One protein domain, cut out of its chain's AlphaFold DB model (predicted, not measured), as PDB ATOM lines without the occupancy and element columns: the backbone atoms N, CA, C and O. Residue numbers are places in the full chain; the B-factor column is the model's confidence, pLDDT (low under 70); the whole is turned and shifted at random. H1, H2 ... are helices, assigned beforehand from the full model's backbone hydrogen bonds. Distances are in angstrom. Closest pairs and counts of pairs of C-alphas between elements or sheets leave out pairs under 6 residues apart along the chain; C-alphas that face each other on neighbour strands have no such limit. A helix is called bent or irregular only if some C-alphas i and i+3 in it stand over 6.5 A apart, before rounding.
ATOM      1  N   ASP A   2      61.611 -43.729 -11.662       75.89
ATOM      2  CA  ASP A   2      60.853 -43.623 -10.399       75.89
ATOM      3  C   ASP A   2      61.452 -44.390  -9.209       75.89
ATOM      4  O   ASP A   2      61.505 -43.857  -8.103       75.89
ATOM      5  N   HIS A   3      62.017 -45.584  -9.427       67.44
ATOM      6  CA  HIS A   3      62.667 -46.346  -8.349       67.44
ATOM      7  C   HIS A   3      63.882 -45.639  -7.726       67.44
ATOM      8  O   HIS A   3      64.146 -45.802  -6.539       67.44
ATOM      9  N   TRP A   4      64.615 -44.839  -8.504       78.41
ATOM     10  CA  TRP A   4      65.799 -44.135  -8.010       78.41
ATOM     11  C   TRP A   4      65.431 -42.896  -7.183       78.41
ATOM     12  O   TRP A   4      66.101 -42.581  -6.200       78.41
ATOM     13  N   ALA A   5      64.343 -42.212  -7.555       81.34
ATOM     14  CA  ALA A   5      63.804 -41.101  -6.776       81.34
ATOM     15  C   ALA A   5      63.208 -41.587  -5.443       81.34
ATOM     16  O   ALA A   5      63.448 -40.956  -4.414       81.34
ATOM     17  N   ALA A   6      62.510 -42.729  -5.454       83.07
ATOM     18  CA  ALA A   6      61.953 -43.346  -4.250       83.07
ATOM     19  C   ALA A   6      63.044 -43.725  -3.226       83.07
ATOM     20  O   ALA A   6      62.976 -43.290  -2.083       83.07
ATOM     21  N   ASP A   7      64.112 -44.418  -3.647       88.47
ATOM     22  CA  ASP A   7      65.210 -44.816  -2.742       88.47
ATOM     23  C   ASP A   7      65.939 -43.608  -2.115       88.47
ATOM     24  O   ASP A   7      66.307 -43.623  -0.938       88.47
ATOM     25  N   ARG A   8      66.116 -42.511  -2.869       88.75
ATOM     26  CA  ARG A   8      66.690 -41.270  -2.317       88.75
ATOM     27  C   ARG A   8      65.757 -40.578  -1.328       88.75
ATOM     28  O   ARG A   8      66.246 -40.040  -0.334       88.75
ATOM     29  N   TYR A   9      64.454 -40.584  -1.593       88.81
ATOM     30  CA  TYR A   9      63.461 -40.026  -0.681       88.81
ATOM     31  C   TYR A   9      63.425 -40.804   0.637       88.81
ATOM     32  O   TYR A   9      63.528 -40.193   1.698       88.81
ATOM     33  N   ASP A  10      63.395 -42.136   0.583       89.91
ATOM     34  CA  ASP A  10      63.366 -42.985   1.779       89.91
ATOM     35  C   ASP A  10      64.629 -42.813   2.633       89.91
ATOM     36  O   ASP A  10      64.550 -42.679   3.858       89.91
ATOM     37  N   LYS A  11      65.805 -42.717   1.998       91.75
ATOM     38  CA  LYS A  11      67.069 -42.423   2.695       91.75
ATOM     39  C   LYS A  11      67.069 -41.035   3.332       91.75
ATOM     40  O   LYS A  11      67.490 -40.900   4.480       91.75
ATOM     41  N   ALA A  12      66.585 -40.010   2.628       88.63
ATOM     42  CA  ALA A  12      66.476 -38.661   3.182       88.63
ATOM     43  C   ALA A  12      65.499 -38.618   4.368       88.63
ATOM     44  O   ALA A  12      65.824 -38.054   5.412       88.63
ATOM     45  N   GLN A  13      64.344 -39.276   4.247       90.34
ATOM     46  CA  GLN A  13      63.354 -39.375   5.316       90.34
ATOM     47  C   GLN A  13      63.913 -40.113   6.538       90.34
ATOM     48  O   GLN A  13      63.678 -39.688   7.669       90.34
ATOM     49  N   ALA A  14      64.691 -41.181   6.338       91.55
ATOM     50  CA  ALA A  14      65.356 -41.901   7.423       91.55
ATOM     51  C   ALA A  14      66.366 -41.016   8.173       91.55
ATOM     52  O   ALA A  14      66.371 -41.017   9.404       91.55
ATOM     53  N   VAL A  15      67.168 -40.219   7.455       91.10
ATOM     54  CA  VAL A  15      68.113 -39.262   8.061       91.10
ATOM     55  C   VAL A  15      67.370 -38.176   8.842       91.10
ATOM     56  O   VAL A  15      67.723 -37.905   9.986       91.10
ATOM     57  N   VAL A  16      66.308 -37.595   8.278       89.51
ATOM     58  CA  VAL A  16      65.488 -36.580   8.967       89.51
ATOM     59  C   VAL A  16      64.839 -37.152  10.228       89.51
ATOM     60  O   VAL A  16      64.894 -36.526  11.284       89.51
ATOM     61  N   ASN A  17      64.277 -38.360  10.153       90.01
ATOM     62  CA  ASN A  17      63.689 -39.033  11.310       90.01
ATOM     63  C   ASN A  17      64.739 -39.333  12.390       90.01
ATOM     64  O   ASN A  17      64.431 -39.246  13.576       90.01
ATOM     65  N   GLN A  18      65.972 -39.675  12.001       90.65
ATOM     66  CA  GLN A  18      67.055 -39.884  12.957       90.65
ATOM     67  C   GLN A  18      67.463 -38.578  13.640       90.65
ATOM     68  O   GLN A  18      67.490 -38.533  14.864       90.65
ATOM     69  N   LEU A  19      67.664 -37.504  12.874       88.47
ATOM     70  CA  LEU A  19      67.978 -36.180  13.418       88.47
ATOM     71  C   LEU A  19      66.881 -35.667  14.360       88.47
ATOM     72  O   LEU A  19      67.185 -35.104  15.405       88.47
ATOM     73  N   LEU A  20      65.608 -35.897  14.027       85.94
ATOM     74  CA  LEU A  20      64.485 -35.565  14.907       85.94
ATOM     75  C   LEU A  20      64.523 -36.368  16.211       85.94
ATOM     76  O   LEU A  20      64.279 -35.799  17.271       85.94
ATOM     77  N   ARG A  21      64.837 -37.669  16.158       87.86
ATOM     78  CA  ARG A  21      64.980 -38.496  17.368       87.86
ATOM     79  C   ARG A  21      66.138 -38.033  18.241       87.86
ATOM     80  O   ARG A  21      65.958 -37.953  19.452       87.86
ATOM     81  N   ASP A  22      67.273 -37.691  17.641       88.59
ATOM     82  CA  ASP A  22      68.442 -37.204  18.373       88.59
ATOM     83  C   ASP A  22      68.148 -35.839  19.020       88.59
ATOM     84  O   ASP A  22      68.459 -35.637  20.193       88.59
ATOM     85  N   LEU A  23      67.452 -34.941  18.309       81.63
ATOM     86  CA  LEU A  23      67.013 -33.644  18.836       81.63
ATOM     87  C   LEU A  23      66.028 -33.802  20.006       81.63
ATOM     88  O   LEU A  23      66.183 -33.151  21.037       81.63
ATOM     89  N   ILE A  24      65.032 -34.686  19.874       83.50
ATOM     90  CA  ILE A  24      64.078 -34.996  20.952       83.50
ATOM     91  C   ILE A  24      64.809 -35.628  22.144       83.50
ATOM     92  O   ILE A  24      64.525 -35.291  23.292       83.50
ATOM     93  N   GLY A  25      65.766 -36.522  21.885       87.46
ATOM     94  CA  GLY A  25      66.596 -37.146  22.911       87.46
ATOM     95  C   GLY A  25      67.399 -36.118  23.706       87.46
ATOM     96  O   GLY A  25      67.375 -36.150  24.935       87.46
ATOM     97  N   GLN A  26      68.034 -35.165  23.021       85.26
ATOM     98  CA  GLN A  26      68.739 -34.056  23.663       85.26
ATOM     99  C   GLN A  26      67.785 -33.172  24.467       85.26
ATOM    100  O   GLN A  26      68.055 -32.911  25.633       85.26
ATOM    101  N   GLN A  27      66.635 -32.783  23.905       83.13
ATOM    102  CA  GLN A  27      65.646 -31.977  24.631       83.13
ATOM    103  C   GLN A  27      65.145 -32.664  25.907       83.13
ATOM    104  O   GLN A  27      65.005 -32.005  26.935       83.13
ATOM    105  N   ASN A  28      64.916 -33.979  25.868       85.85
ATOM    106  CA  ASN A  28      64.504 -34.738  27.047       85.85
ATOM    107  C   ASN A  28      65.607 -34.787  28.108       85.85
ATOM    108  O   ASN A  28      65.316 -34.568  29.279       85.85
ATOM    109  N   GLN A  29      66.867 -35.000  27.713       87.57
ATOM    110  CA  GLN A  29      68.001 -34.966  28.645       87.57
ATOM    111  C   GLN A  29      68.177 -33.582  29.277       87.57
ATOM    112  O   GLN A  29      68.391 -33.475  30.484       87.57
ATOM    113  N   THR A  30      68.045 -32.515  28.486       87.64
ATOM    114  CA  THR A  30      68.110 -31.138  28.986       87.64
ATOM    115  C   THR A  30      66.969 -30.851  29.957       87.64
ATOM    116  O   THR A  30      67.193 -30.258  31.010       87.64
ATOM    117  N   LYS A  31      65.755 -31.317  29.649       86.72
ATOM    118  CA  LYS A  31      64.602 -31.173  30.538       86.72
ATOM    119  C   LYS A  31      64.790 -31.936  31.849       86.72
ATOM    120  O   LYS A  31      64.585 -31.361  32.908       86.72
ATOM    121  N   GLU A  32      65.241 -33.190  31.797       88.69
ATOM    122  CA  GLU A  32      65.550 -33.975  33.001       88.69
ATOM    123  C   GLU A  32      66.642 -33.312  33.854       88.69
ATOM    124  O   GLU A  32      66.539 -33.278  35.082       88.69
ATOM    125  N   PHE A  33      67.666 -32.734  33.217       90.21
ATOM    126  CA  PHE A  33      68.695 -31.962  33.912       90.21
ATOM    127  C   PHE A  33      68.104 -30.744  34.632       90.21
ATOM    128  O   PHE A  33      68.398 -30.528  35.811       90.21
ATOM    129  N   LEU A  34      67.261 -29.967  33.947       90.11
ATOM    130  CA  LEU A  34      66.606 -28.799  34.533       90.11
ATOM    131  C   LEU A  34      65.670 -29.199  35.674       90.11
ATOM    132  O   LEU A  34      65.778 -28.631  36.756       90.11
ATOM    133  N   ASP A  35      64.848 -30.232  35.497       89.37
ATOM    134  CA  ASP A  35      63.926 -30.725  36.525       89.37
ATOM    135  C   ASP A  35      64.663 -31.227  37.780       89.37
ATOM    136  O   ASP A  35      64.173 -31.074  38.900       89.37
ATOM    137  N   HIS A  36      65.872 -31.775  37.626       88.25
ATOM    138  CA  HIS A  36      66.711 -32.177  38.755       88.25
ATOM    139  C   HIS A  36      67.388 -30.983  39.456       88.25
ATOM    140  O   HIS A  36      67.658 -31.032  40.660       88.25
ATOM    141  N   LYS A  37      67.750 -29.923  38.725       88.82
ATOM    142  CA  LYS A  37      68.516 -28.783  39.268       88.82
ATOM    143  C   LYS A  37      67.641 -27.643  39.768       88.82
ATOM    144  O   LYS A  37      68.058 -26.911  40.667       88.82
ATOM    145  N   LEU A  38      66.451 -27.498  39.204       92.31
ATOM    146  CA  LEU A  38      65.593 -26.348  39.390       92.31
ATOM    147  C   LEU A  38      64.269 -26.778  40.019       92.31
ATOM    148  O   LEU A  38      63.406 -27.392  39.397       92.31
ATOM    149  N   GLN A  39      64.093 -26.421  41.287       92.62
ATOM    150  CA  GLN A  39      62.791 -26.538  41.935       92.62
ATOM    151  C   GLN A  39      61.854 -25.454  41.405       92.62
ATOM    152  O   GLN A  39      62.293 -24.336  41.133       92.62
ATOM    153  N   HIS A  40      60.560 -25.766  41.309       94.87
ATOM    154  CA  HIS A  40      59.561 -24.766  40.948       94.87
ATOM    155  C   HIS A  40      59.514 -23.660  42.007       94.87
ATOM    156  O   HIS A  40      59.605 -23.934  43.206       94.87
ATOM    157  N   PHE A  41      59.325 -22.422  41.572       95.82
ATOM    158  CA  PHE A  41      59.161 -21.298  42.477       95.82
ATOM    159  C   PHE A  41      57.711 -21.181  42.955       95.82
ATOM    160  O   PHE A  41      56.805 -20.951  42.154       95.82
ATOM    161  N   SER A  42      57.512 -21.299  44.266       89.54
ATOM    162  CA  SER A  42      56.228 -21.093  44.959       89.54
ATOM    163  C   SER A  42      56.305 -20.013  46.051       89.54
ATOM    164  O   SER A  42      55.441 -19.943  46.922       89.54
ATOM    165  N   GLY A  43      57.363 -19.192  46.055       82.57
ATOM    166  CA  GLY A  43      57.537 -18.123  47.041       82.57
ATOM    167  C   GLY A  43      56.696 -16.883  46.719       82.57
ATOM    168  O   GLY A  43      56.526 -16.543  45.557       82.57
ATOM    169  N   GLY A  44      56.219 -16.174  47.743       82.45
ATOM    170  CA  GLY A  44      55.464 -14.916  47.603       82.45
ATOM    171  C   GLY A  44      56.256 -13.675  48.017       82.45
ATOM    172  O   GLY A  44      55.718 -12.818  48.696       82.45
ATOM    173  N   SER A  45      57.564 -13.622  47.735       91.09
ATOM    174  CA  SER A  45      58.389 -12.458  48.101       91.09
ATOM    175  C   SER A  45      59.481 -12.192  47.072       91.09
ATOM    176  O   SER A  45      60.114 -13.151  46.607       91.09
ATOM    177  N   SER A  46      59.784 -10.924  46.811       93.99
ATOM    178  CA  SER A  46      60.809 -10.484  45.860       93.99
ATOM    179  C   SER A  46      62.188 -11.031  46.205       93.99
ATOM    180  O   SER A  46      62.835 -11.604  45.339       93.99
ATOM    181  N   GLY A  47      62.609 -10.982  47.474       94.05
ATOM    182  CA  GLY A  47      63.925 -11.477  47.896       94.05
ATOM    183  C   GLY A  47      64.146 -12.961  47.569       94.05
ATOM    184  O   GLY A  47      65.192 -13.340  47.032       94.05
ATOM    185  N   LYS A  48      63.134 -13.809  47.815       94.76
ATOM    186  CA  LYS A  48      63.173 -15.230  47.420       94.76
ATOM    187  C   LYS A  48      63.159 -15.389  45.901       94.76
ATOM    188  O   LYS A  48      63.877 -16.242  45.383       94.76
ATOM    189  N   PHE A  49      62.371 -14.575  45.199       97.01
ATOM    190  CA  PHE A  49      62.285 -14.613  43.743       97.01
ATOM    191  C   PHE A  49      63.609 -14.217  43.080       97.01
ATOM    192  O   PHE A  49      64.104 -14.960  42.242       97.01
ATOM    193  N   THR A  50      64.260 -13.134  43.514       97.09
ATOM    194  CA  THR A  50      65.577 -12.705  43.017       97.09
ATOM    195  C   THR A  50      66.636 -13.789  43.212       97.09
ATOM    196  O   THR A  50      67.409 -14.077  42.299       97.09
ATOM    197  N   ALA A  51      66.682 -14.415  44.393       95.46
ATOM    198  CA  ALA A  51      67.621 -15.503  44.658       95.46
ATOM    199  C   ALA A  51      67.344 -16.732  43.777       95.46
ATOM    200  O   ALA A  51      68.279 -17.388  43.316       95.46
ATOM    201  N   TRP A  52      66.068 -17.039  43.533       97.32
ATOM    202  CA  TRP A  52      65.657 -18.145  42.677       97.32
ATOM    203  C   TRP A  52      65.953 -17.878  41.195       97.32
ATOM    204  O   TRP A  52      66.511 -18.750  40.536       97.32
ATOM    205  N   ILE A  53      65.693 -16.667  40.694       97.47
ATOM    206  CA  ILE A  53      65.970 -16.277  39.303       97.47
ATOM    207  C   ILE A  53      67.454 -16.399  38.962       97.47
ATOM    208  O   ILE A  53      67.790 -16.930  37.912       97.47
ATOM    209  N   LYS A  54      68.359 -16.037  39.879       96.91
ATOM    210  CA  LYS A  54      69.799 -16.262  39.671       96.91
ATOM    211  C   LYS A  54      70.141 -17.741  39.457       96.91
ATOM    212  O   LYS A  54      71.000 -18.070  38.644       96.91
ATOM    213  N   ARG A  55      69.469 -18.651  40.177       95.83
ATOM    214  CA  ARG A  55      69.642 -20.105  39.998       95.83
ATOM    215  C   ARG A  55      69.011 -20.589  38.695       95.83
ATOM    216  O   ARG A  55      69.591 -21.450  38.044       95.83
ATOM    217  N   PHE A  56      67.857 -20.032  38.330       97.20
ATOM    218  CA  PHE A  56      67.179 -20.290  37.062       97.20
ATOM    219  C   PHE A  56      68.076 -19.935  35.875       97.20
ATOM    220  O   PHE A  56      68.375 -20.806  35.066       97.20
ATOM    221  N   GLU A  57      68.577 -18.698  35.812       97.27
ATOM    222  CA  GLU A  57      69.460 -18.233  34.736       97.27
ATOM    223  C   GLU A  57      70.700 -19.121  34.609       97.27
ATOM    224  O   GLU A  57      70.973 -19.638  33.530       97.27
ATOM    225  N   MET A  58      71.381 -19.395  35.726       95.99
ATOM    226  CA  MET A  58      72.566 -20.254  35.750       95.99
ATOM    227  C   MET A  58      72.269 -21.686  35.277       95.99
ATOM    228  O   MET A  58      73.079 -22.277  34.566       95.99
ATOM    229  N   ALA A  59      71.118 -22.257  35.649       96.07
ATOM    230  CA  ALA A  59      70.719 -23.589  35.200       96.07
ATOM    231  C   ALA A  59      70.457 -23.625  33.686       96.07
ATOM    232  O   ALA A  59      70.900 -24.561  33.021       96.07
ATOM    233  N   ILE A  60      69.795 -22.599  33.142       95.36
ATOM    234  CA  ILE A  60      69.556 -22.458  31.700       95.36
ATOM    235  C   ILE A  60      70.877 -22.245  30.947       95.36
ATOM    236  O   ILE A  60      71.116 -22.906  29.938       95.36
ATOM    237  N   ASP A  61      71.770 -21.399  31.458       95.04
ATOM    238  CA  ASP A  61      73.067 -21.134  30.830       95.04
ATOM    239  C   ASP A  61      73.956 -22.389  30.790       95.04
ATOM    240  O   ASP A  61      74.655 -22.623  29.804       95.04
ATOM    241  N   MET A  62      73.877 -23.253  31.811       93.60
ATOM    242  CA  MET A  62      74.537 -24.565  31.802       93.60
ATOM    243  C   MET A  62      73.880 -25.553  30.834       93.60
ATOM    244  O   MET A  62      74.575 -26.274  30.119       93.60
ATOM    245  N   ALA A  63      72.548 -25.598  30.816       92.84
ATOM    246  CA  ALA A  63      71.765 -26.521  30.002       92.84
ATOM    247  C   ALA A  63      71.904 -26.257  28.492       92.84
ATOM    248  O   ALA A  63      71.881 -27.197  27.697       92.84
ATOM    249  N   TYR A  64      72.085 -24.993  28.104       92.58
ATOM    250  CA  TYR A  64      72.128 -24.538  26.712       92.58
ATOM    251  C   TYR A  64      73.457 -23.852  26.359       92.58
ATOM    252  O   TYR A  64      73.493 -22.900  25.583       92.58
ATOM    253  N   VAL A  65      74.575 -24.346  26.903       92.38
ATOM    254  CA  VAL A  65      75.916 -23.754  26.710       92.38
ATOM    255  C   VAL A  65      76.356 -23.666  25.238       92.38
ATOM    256  O   VAL A  65      77.140 -22.794  24.878       92.38
ATOM    257  N   VAL A  66      75.848 -24.559  24.383       92.22
ATOM    258  CA  VAL A  66      76.181 -24.623  22.946       92.22
ATOM    259  C   VAL A  66      75.395 -23.592  22.125       92.22
ATOM    260  O   VAL A  66      75.788 -23.259  21.010       92.22
ATOM    261  N   GLU A  67      74.291 -23.078  22.666       91.65
ATOM    262  CA  GLU A  67      73.424 -22.126  21.975       91.65
ATOM    263  C   GLU A  67      73.999 -20.709  21.995       91.65
ATOM    264  O   GLU A  67      74.861 -20.368  22.808       91.65
ATOM    265  N   THR A  68      73.514 -19.848  21.102       93.99
ATOM    266  CA  THR A  68      73.852 -18.420  21.131       93.99
ATOM    267  C   THR A  68      73.206 -17.734  22.336       93.99
ATOM    268  O   THR A  68      72.231 -18.222  22.908       93.99
ATOM    269  N   GLU A  69      73.735 -16.575  22.726       93.44
ATOM    270  CA  GLU A  69      73.176 -15.786  23.830       93.44
ATOM    271  C   GLU A  69      71.716 -15.383  23.578       93.44
ATOM    272  O   GLU A  69      70.879 -15.544  24.460       93.44
ATOM    273  N   GLU A  70      71.381 -14.985  22.347       92.18
ATOM    274  CA  GLU A  70      70.007 -14.656  21.950       92.18
ATOM    275  C   GLU A  70      69.048 -15.846  22.113       92.18
ATOM    276  O   GLU A  70      67.945 -15.690  22.641       92.18
ATOM    277  N   HIS A  71      69.466 -17.055  21.714       93.06
ATOM    278  CA  HIS A  71      68.658 -18.258  21.914       93.06
ATOM    279  C   HIS A  71      68.512 -18.600  23.396       93.06
ATOM    280  O   HIS A  71      67.422 -18.979  23.820       93.06
ATOM    281  N   ARG A  72      69.570 -18.443  24.201       94.54
ATOM    282  CA  ARG A  72      69.487 -18.666  25.651       94.54
ATOM    283  C   ARG A  72      68.515 -17.700  26.315       94.54
ATOM    284  O   ARG A  72      67.682 -18.158  27.086       94.54
ATOM    285  N   GLU A  73      68.551 -16.410  25.988       93.44
ATOM    286  CA  GLU A  73      67.582 -15.428  26.500       93.44
ATOM    287  C   GLU A  73      66.145 -15.771  26.088       93.44
ATOM    288  O   GLU A  73      65.214 -15.710  26.897       93.44
ATOM    289  N   MET A  74      65.962 -16.230  24.850       93.30
ATOM    290  CA  MET A  74      64.675 -16.728  24.378       93.30
ATOM    291  C   MET A  74      64.210 -17.957  25.185       93.30
ATOM    292  O   MET A  74      63.051 -18.016  25.604       93.30
ATOM    293  N   PHE A  75      65.096 -18.922  25.455       94.05
ATOM    294  CA  PHE A  75      64.784 -20.089  26.287       94.05
ATOM    295  C   PHE A  75      64.489 -19.709  27.737       94.05
ATOM    296  O   PHE A  75      63.536 -20.244  28.300       94.05
ATOM    297  N   LYS A  76      65.235 -18.759  28.322       96.57
ATOM    298  CA  LYS A  76      64.957 -18.216  29.660       96.57
ATOM    299  C   LYS A  76      63.532 -17.684  29.727       96.57
ATOM    300  O   LYS A  76      62.799 -18.051  30.638       96.57
ATOM    301  N   PHE A  77      63.110 -16.890  28.741       95.05
ATOM    302  CA  PHE A  77      61.742 -16.376  28.691       95.05
ATOM    303  C   PHE A  77      60.698 -17.496  28.574       95.05
ATOM    304  O   PHE A  77      59.781 -17.557  29.390       95.05
ATOM    305  N   TYR A  78      60.839 -18.405  27.604       93.19
ATOM    306  CA  TYR A  78      59.834 -19.449  27.374       93.19
ATOM    307  C   TYR A  78      59.710 -20.437  28.535       93.19
ATOM    308  O   TYR A  78      58.592 -20.766  28.932       93.19
ATOM    309  N   LEU A  79      60.839 -20.887  29.087       95.04
ATOM    310  CA  LEU A  79      60.859 -21.883  30.157       95.04
ATOM    311  C   LEU A  79      60.497 -21.291  31.516       95.04
ATOM    312  O   LEU A  79      60.068 -22.035  32.393       95.04
ATOM    313  N   LEU A  80      60.610 -19.970  31.708       96.28
ATOM    314  CA  LEU A  80      60.243 -19.334  32.973       96.28
ATOM    315  C   LEU A  80      58.819 -19.728  33.393       96.28
ATOM    316  O   LEU A  80      58.605 -20.125  34.532       96.28
ATOM    317  N   GLY A  81      57.863 -19.712  32.459       95.10
ATOM    318  CA  GLY A  81      56.471 -20.076  32.735       95.10
ATOM    319  C   GLY A  81      56.263 -21.504  33.253       95.10
ATOM    320  O   GLY A  81      55.332 -21.725  34.025       95.10
ATOM    321  N   ASP A  82      57.127 -22.450  32.882       94.53
ATOM    322  CA  ASP A  82      57.008 -23.856  33.288       94.53
ATOM    323  C   ASP A  82      57.469 -24.080  34.737       94.53
ATOM    324  O   ASP A  82      56.987 -24.990  35.413       94.53
ATOM    325  N   TYR A  83      58.359 -23.222  35.242       96.46
ATOM    326  CA  TYR A  83      58.950 -23.352  36.576       96.46
ATOM    327  C   TYR A  83      58.365 -22.392  37.621       96.46
ATOM    328  O   TYR A  83      58.757 -22.446  38.789       96.46
ATOM    329  N   LEU A  84      57.404 -21.543  37.251       96.44
ATOM    330  CA  LEU A  84      56.666 -20.698  38.193       96.44
ATOM    331  C   LEU A  84      55.360 -21.363  38.636       96.44
ATOM    332  O   LEU A  84      54.667 -22.010  37.850       96.44
ATOM    333  N   ARG A  85      54.975 -21.151  39.897       93.92
ATOM    334  CA  ARG A  85      53.667 -21.540  40.443       93.92
ATOM    335  C   ARG A  85      52.927 -20.339  41.023       93.92
ATOM    336  O   ARG A  85      53.484 -19.252  41.172       93.92
ATOM    337  N   ASP A  86      51.646 -20.556  41.303       89.31
ATOM    338  CA  ASP A  86      50.782 -19.657  42.067       89.31
ATOM    339  C   ASP A  86      50.813 -18.196  41.578       89.31
ATOM    340  O   ASP A  86      50.530 -17.907  40.411       89.31
ATOM    341  N   GLU A  87      51.120 -17.261  42.476       88.91
ATOM    342  CA  GLU A  87      51.147 -15.827  42.209       88.91
ATOM    343  C   GLU A  87      52.189 -15.445  41.157       88.91
ATOM    344  O   GLU A  87      51.862 -14.721  40.216       88.91
ATOM    345  N   ALA A  88      53.401 -15.996  41.239       93.88
ATOM    346  CA  ALA A  88      54.463 -15.693  40.285       93.88
ATOM    347  C   ALA A  88      54.083 -16.105  38.854       93.88
ATOM    348  O   ALA A  88      54.297 -15.342  37.912       93.88
ATOM    349  N   LEU A  89      53.440 -17.267  38.681       95.05
ATOM    350  CA  LEU A  89      52.941 -17.709  37.374       95.05
ATOM    351  C   LEU A  89      51.840 -16.783  36.837       95.05
ATOM    352  O   LEU A  89      51.784 -16.492  35.639       95.05
ATOM    353  N   ASN A  90      50.949 -16.315  37.711       90.97
ATOM    354  CA  ASN A  90      49.897 -15.377  37.325       90.97
ATOM    355  C   ASN A  90      50.469 -14.008  36.942       90.97
ATOM    356  O   ASN A  90      50.001 -13.410  35.971       90.97
ATOM    357  N   LEU A  91      51.492 -13.532  37.654       93.33
ATOM    358  CA  LEU A  91      52.217 -12.307  37.320       93.33
ATOM    359  C   LEU A  91      52.971 -12.447  35.997       93.33
ATOM    360  O   LEU A  91      52.893 -11.542  35.174       93.33
ATOM    361  N   TYR A  92      53.604 -13.594  35.738       95.53
ATOM    362  CA  TYR A  92      54.241 -13.893  34.453       95.53
ATOM    363  C   TYR A  92      53.246 -13.832  33.283       95.53
ATOM    364  O   TYR A  92      53.471 -13.121  32.304       95.53
ATOM    365  N   LYS A  93      52.089 -14.498  33.405       93.26
ATOM    366  CA  LYS A  93      51.010 -14.404  32.403       93.26
ATOM    367  C   LYS A  93      50.502 -12.966  32.256       93.26
ATOM    368  O   LYS A  93      50.232 -12.512  31.147       93.26
ATOM    369  N   GLY A  94      50.395 -12.244  33.371       90.13
ATOM    370  CA  GLY A  94      50.024 -10.831  33.407       90.13
ATOM    371  C   GLY A  94      51.021  -9.925  32.685       90.13
ATOM    372  O   GLY A  94      50.596  -8.991  32.010       90.13
ATOM    373  N   ALA A  95      52.317 -10.231  32.753       92.32
ATOM    374  CA  ALA A  95      53.369  -9.473  32.087       92.32
ATOM    375  C   ALA A  95      53.172  -9.473  30.564       92.32
ATOM    376  O   ALA A  95      53.179  -8.408  29.950       92.32
ATOM    377  N   GLY A  96      52.876 -10.636  29.970       90.15
ATOM    378  CA  GLY A  96      52.588 -10.742  28.533       90.15
ATOM    379  C   GLY A  96      51.361  -9.931  28.092       90.15
ATOM    380  O   GLY A  96      51.330  -9.394  26.988       90.15
ATOM    381  N   HIS A  97      50.364  -9.780  28.969       88.90
ATOM    382  CA  HIS A  97      49.203  -8.926  28.704       88.90
ATOM    383  C   HIS A  97      49.493  -7.433  28.898       88.90
ATOM    384  O   HIS A  97      48.966  -6.616  28.149       88.90
ATOM    385  N   ALA A  98      50.297  -7.072  29.900       87.82
ATOM    386  CA  ALA A  98      50.554  -5.684  30.269       87.82
ATOM    387  C   ALA A  98      51.612  -5.007  29.386       87.82
ATOM    388  O   ALA A  98      51.487  -3.824  29.086       87.82
ATOM    389  N   LEU A  99      52.646  -5.748  28.983       89.27
ATOM    390  CA  LEU A  99      53.793  -5.225  28.233       89.27
ATOM    391  C   LEU A  99      53.685  -5.485  26.721       89.27
ATOM    392  O   LEU A  99      54.412  -4.888  25.930       89.27
ATOM    393  N   GLY A 100      52.746  -6.336  26.300       86.87
ATOM    394  CA  GLY A 100      52.489  -6.637  24.894       86.87
ATOM    395  C   GLY A 100      53.411  -7.715  24.312       86.87
ATOM    396  O   GLY A 100      54.048  -8.487  25.022       86.87
ATOM    397  N   SER A 101      53.446  -7.802  22.978       83.36
ATOM    398  CA  SER A 101      54.042  -8.935  22.249       83.36
ATOM    399  C   SER A 101      55.573  -8.951  22.183       83.36
ATOM    400  O   SER A 101      56.135  -9.968  21.785       83.36
ATOM    401  N   LYS A 102      56.252  -7.858  22.548       87.62
ATOM    402  CA  LYS A 102      57.723  -7.730  22.510       87.62
ATOM    403  C   LYS A 102      58.340  -7.712  23.910       87.62
ATOM    404  O   LYS A 102      59.230  -6.919  24.184       87.62
ATOM    405  N   ILE A 103      57.821  -8.546  24.801       92.15
ATOM    406  CA  ILE A 103      58.338  -8.672  26.160       92.15
ATOM    407  C   ILE A 103      59.645  -9.479  26.156       92.15
ATOM    408  O   ILE A 103      59.715 -10.551  25.555       92.15
ATOM    409  N   THR A 104      60.685  -8.960  26.810       94.64
ATOM    410  CA  THR A 104      61.934  -9.701  27.037       94.64
ATOM    411  C   THR A 104      61.879 -10.495  28.345       94.64
ATOM    412  O   THR A 104      61.014 -10.277  29.198       94.64
ATOM    413  N   PHE A 105      62.830 -11.413  28.537       96.01
ATOM    414  CA  PHE A 105      62.994 -12.122  29.808       96.01
ATOM    415  C   PHE A 105      63.155 -11.154  30.992       96.01
ATOM    416  O   PHE A 105      62.438 -11.277  31.987       96.01
ATOM    417  N   GLN A 106      64.018 -10.144  30.852       96.66
ATOM    418  CA  GLN A 106      64.246  -9.140  31.893       96.66
ATOM    419  C   GLN A 106      62.992  -8.309  32.187       96.66
ATOM    420  O   GLN A 106      62.684  -8.068  33.353       96.66
ATOM    421  N   ASP A 107      62.216  -7.944  31.162       96.51
ATOM    422  CA  ASP A 107      60.953  -7.225  31.360       96.51
ATOM    423  C   ASP A 107      59.950  -8.049  32.180       96.51
ATOM    424  O   ASP A 107      59.289  -7.525  33.080       96.51
ATOM    425  N   ALA A 108      59.849  -9.354  31.906       96.76
ATOM    426  CA  ALA A 108      58.979 -10.256  32.653       96.76
ATOM    427  C   ALA A 108      59.439 -10.421  34.109       96.76
ATOM    428  O   ALA A 108      58.617 -10.348  35.025       96.76
ATOM    429  N   VAL A 109      60.745 -10.590  34.336       97.56
ATOM    430  CA  VAL A 109      61.327 -10.684  35.683       97.56
ATOM    431  C   VAL A 109      61.079  -9.400  36.474       97.56
ATOM    432  O   VAL A 109      60.604  -9.473  37.606       97.56
ATOM    433  N   GLN A 110      61.323  -8.229  35.880       97.03
ATOM    434  CA  GLN A 110      61.050  -6.932  36.508       97.03
ATOM    435  C   GLN A 110      59.562  -6.743  36.806       97.03
ATOM    436  O   GLN A 110      59.193  -6.311  37.899       97.03
ATOM    437  N   TYR A 111      58.686  -7.126  35.872       96.21
ATOM    438  CA  TYR A 111      57.242  -7.063  36.079       96.21
ATOM    439  C   TYR A 111      56.800  -7.870  37.304       96.21
ATOM    440  O   TYR A 111      55.969  -7.386  38.079       96.21
ATOM    441  N   ILE A 112      57.355  -9.076  37.473       96.37
ATOM    442  CA  ILE A 112      57.084  -9.949  38.618       96.37
ATOM    443  C   ILE A 112      57.691  -9.357  39.891       96.37
ATOM    444  O   ILE A 112      56.972  -9.230  40.873       96.37
ATOM    445  N   LEU A 113      58.961  -8.935  39.887       96.50
ATOM    446  CA  LEU A 113      59.641  -8.378  41.068       96.50
ATOM    447  C   LEU A 113      58.907  -7.176  41.668       96.50
ATOM    448  O   LEU A 113      58.743  -7.111  42.880       96.50
ATOM    449  N   ILE A 114      58.426  -6.261  40.824       93.48
ATOM    450  CA  ILE A 114      57.690  -5.069  41.270       93.48
ATOM    451  C   ILE A 114      56.354  -5.447  41.926       93.48
ATOM    452  O   ILE A 114      55.860  -4.726  42.788       93.48
ATOM    453  N   ARG A 115      55.739  -6.560  41.504       92.74
ATOM    454  CA  ARG A 115      54.355  -6.902  41.863       92.74
ATOM    455  C   ARG A 115      54.208  -8.059  42.833       92.74
ATOM    456  O   ARG A 115      53.146  -8.183  43.420       92.74
ATOM    457  N   ILE A 116      55.232  -8.883  43.008       92.81
ATOM    458  CA  ILE A 116      55.154 -10.077  43.853       92.81
ATOM    459  C   ILE A 116      55.019  -9.738  45.337       92.81
ATOM    460  O   ILE A 116      54.388 -10.483  46.071       92.81
ATOM    461  N   ASP A 117      55.564  -8.598  45.760       89.03
ATOM    462  CA  ASP A 117      55.366  -8.078  47.117       89.03
ATOM    463  C   ASP A 117      54.111  -7.204  47.220       89.03
ATOM    464  O   ASP A 117      53.747  -6.768  48.312       89.03
ATOM    465  N   THR A 118      53.461  -6.886  46.092       80.55
ATOM    466  CA  THR A 118      52.244  -6.082  46.136       80.55
ATOM    467  C   THR A 118      51.148  -6.957  46.728       80.55
ATOM    468  O   THR A 118      50.797  -7.961  46.108       80.55
ATOM    469  N   PRO A 119      50.573  -6.600  47.890       68.23
ATOM    470  CA  PRO A 119      49.484  -7.377  48.455       68.23
ATOM    471  C   PRO A 119      48.379  -7.487  47.406       68.23
ATOM    472  O   PRO A 119      48.022  -6.491  46.764       68.23
ATOM    473  N   VAL A 120      47.873  -8.707  47.190       64.16
ATOM    474  CA  VAL A 120      46.808  -8.963  46.218       64.16
ATOM    475  C   VAL A 120      45.716  -7.924  46.443       64.16
ATOM    476  O   VAL A 120      45.180  -7.816  47.545       64.16
TER     477      VAL A 120
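Overview. This is residues 2 to 120 of the 617 residues of an uncharacterized protein of Strongyloides stercoralis (UniProt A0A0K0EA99). A long helical arm, H1, sticks out from a small compact head made of the four shorter helices H2, H3, H4 and H5; residues 2 to 26 of H1 stand free, and residues 30 to 37 of H1 pack on residues 59 to 63 of H2. In the head, H5 packs on H2, H3 and H4, and its broadest contact is with H4, which it crosses steeply. The printed part has 119 residues with five named helices, in the order H1, H2, H3, H4, H5, and no named strand; the class is all helix. The whole is loose, with a radius of gyration of the C-alphas of 19.3 A, and spans 70 by 31 by 24 A, a rod in outline whose length comes from the arm.

Along the chain. H1, the longest helix, is residues 2 to 37 and measures 52.4 A from first to last C-alpha. It begins at C-alpha 2 at (60.853, -43.623, -10.399) and ends at C-alpha 37 at (68.516, -28.783, 39.268). H2 is residues 46 to 63, 25.1 A long, and H3 is residues 69 to 83, 20.5 A long. H3 is neither bent nor irregular, but only just: C-alphas 78 and 81 are 6.4 A apart. H4 is residues 86 to 99, 20.2 A long. H5, residues 105 to 116, is 16.2 A long and ends at C-alpha 116 at (55.154, -10.077, 43.853).

Arrangement. H1 touches H2 with residues 30 to 37 alone, and H2 touches H1 with residues 59 to 63 alone; the closest C-alphas of the two helices are those of Thr 30 and Ala 63, 6.0 A apart. The two helices run opposite ways at a steep tilt of 36 degrees, only just more than shallow, and form a helical hairpin. H1 is apart from H3, H4 and H5. H2 touches H3 through its residues 57 to 61 alone, with the C-alphas of Ile 60 and Lys 76 the closest at 6.6 A, opposite ways at a steep tilt of 55 degrees. Residues 46 to 50 of H2 alone touch H5, the closest C-alphas being those of Ser 46 and Leu 113, 5.4 A apart, at a shallow tilt of 23 degrees, opposite ways. H5 also touches H3, with the C-alphas of Phe 77 and Phe 105 the closest at 4.6 A; they run the same way at a shallow tilt of 34.8 degrees, only just short of steep. H4 and H5 touch with 16 pairs of C-alphas within 8 A, the closest those of Leu 91 and Ile 112 at 5.6 A, opposite ways at a steep tilt of 58 degrees. H3 and H4 only just touch, with 3 pairs within 8 A, the closest C-alphas being those of Gly 81 and Leu 89 at 6.3 A. H2 and H4 are apart. In H1 and H4 every O i to N i+4 pair is within hydrogen-bond range; the figures are 13 of 14 in H2, 8 of 11 in H3 and 7 of 8 in H5.

Size, cuts and confidence. The C-alphas of His 3 and Pro 119, the two farthest apart, are 70.1 A from each other. Without residues 2 to 26, the body of 94 residues spans 39 by 27 by 19 A, with a radius of gyration of 13.0 A. The printed part, residues 2 to 120, has no cut. The links from H2 to H3, H3 to H4 and H4 to H5 are tight, the link from H1 to H2, of 8 residues, is short, and no link is long. The mean pLDDT of the printed part is 90.8; residue 3 and residues 119 to 120 are under 70.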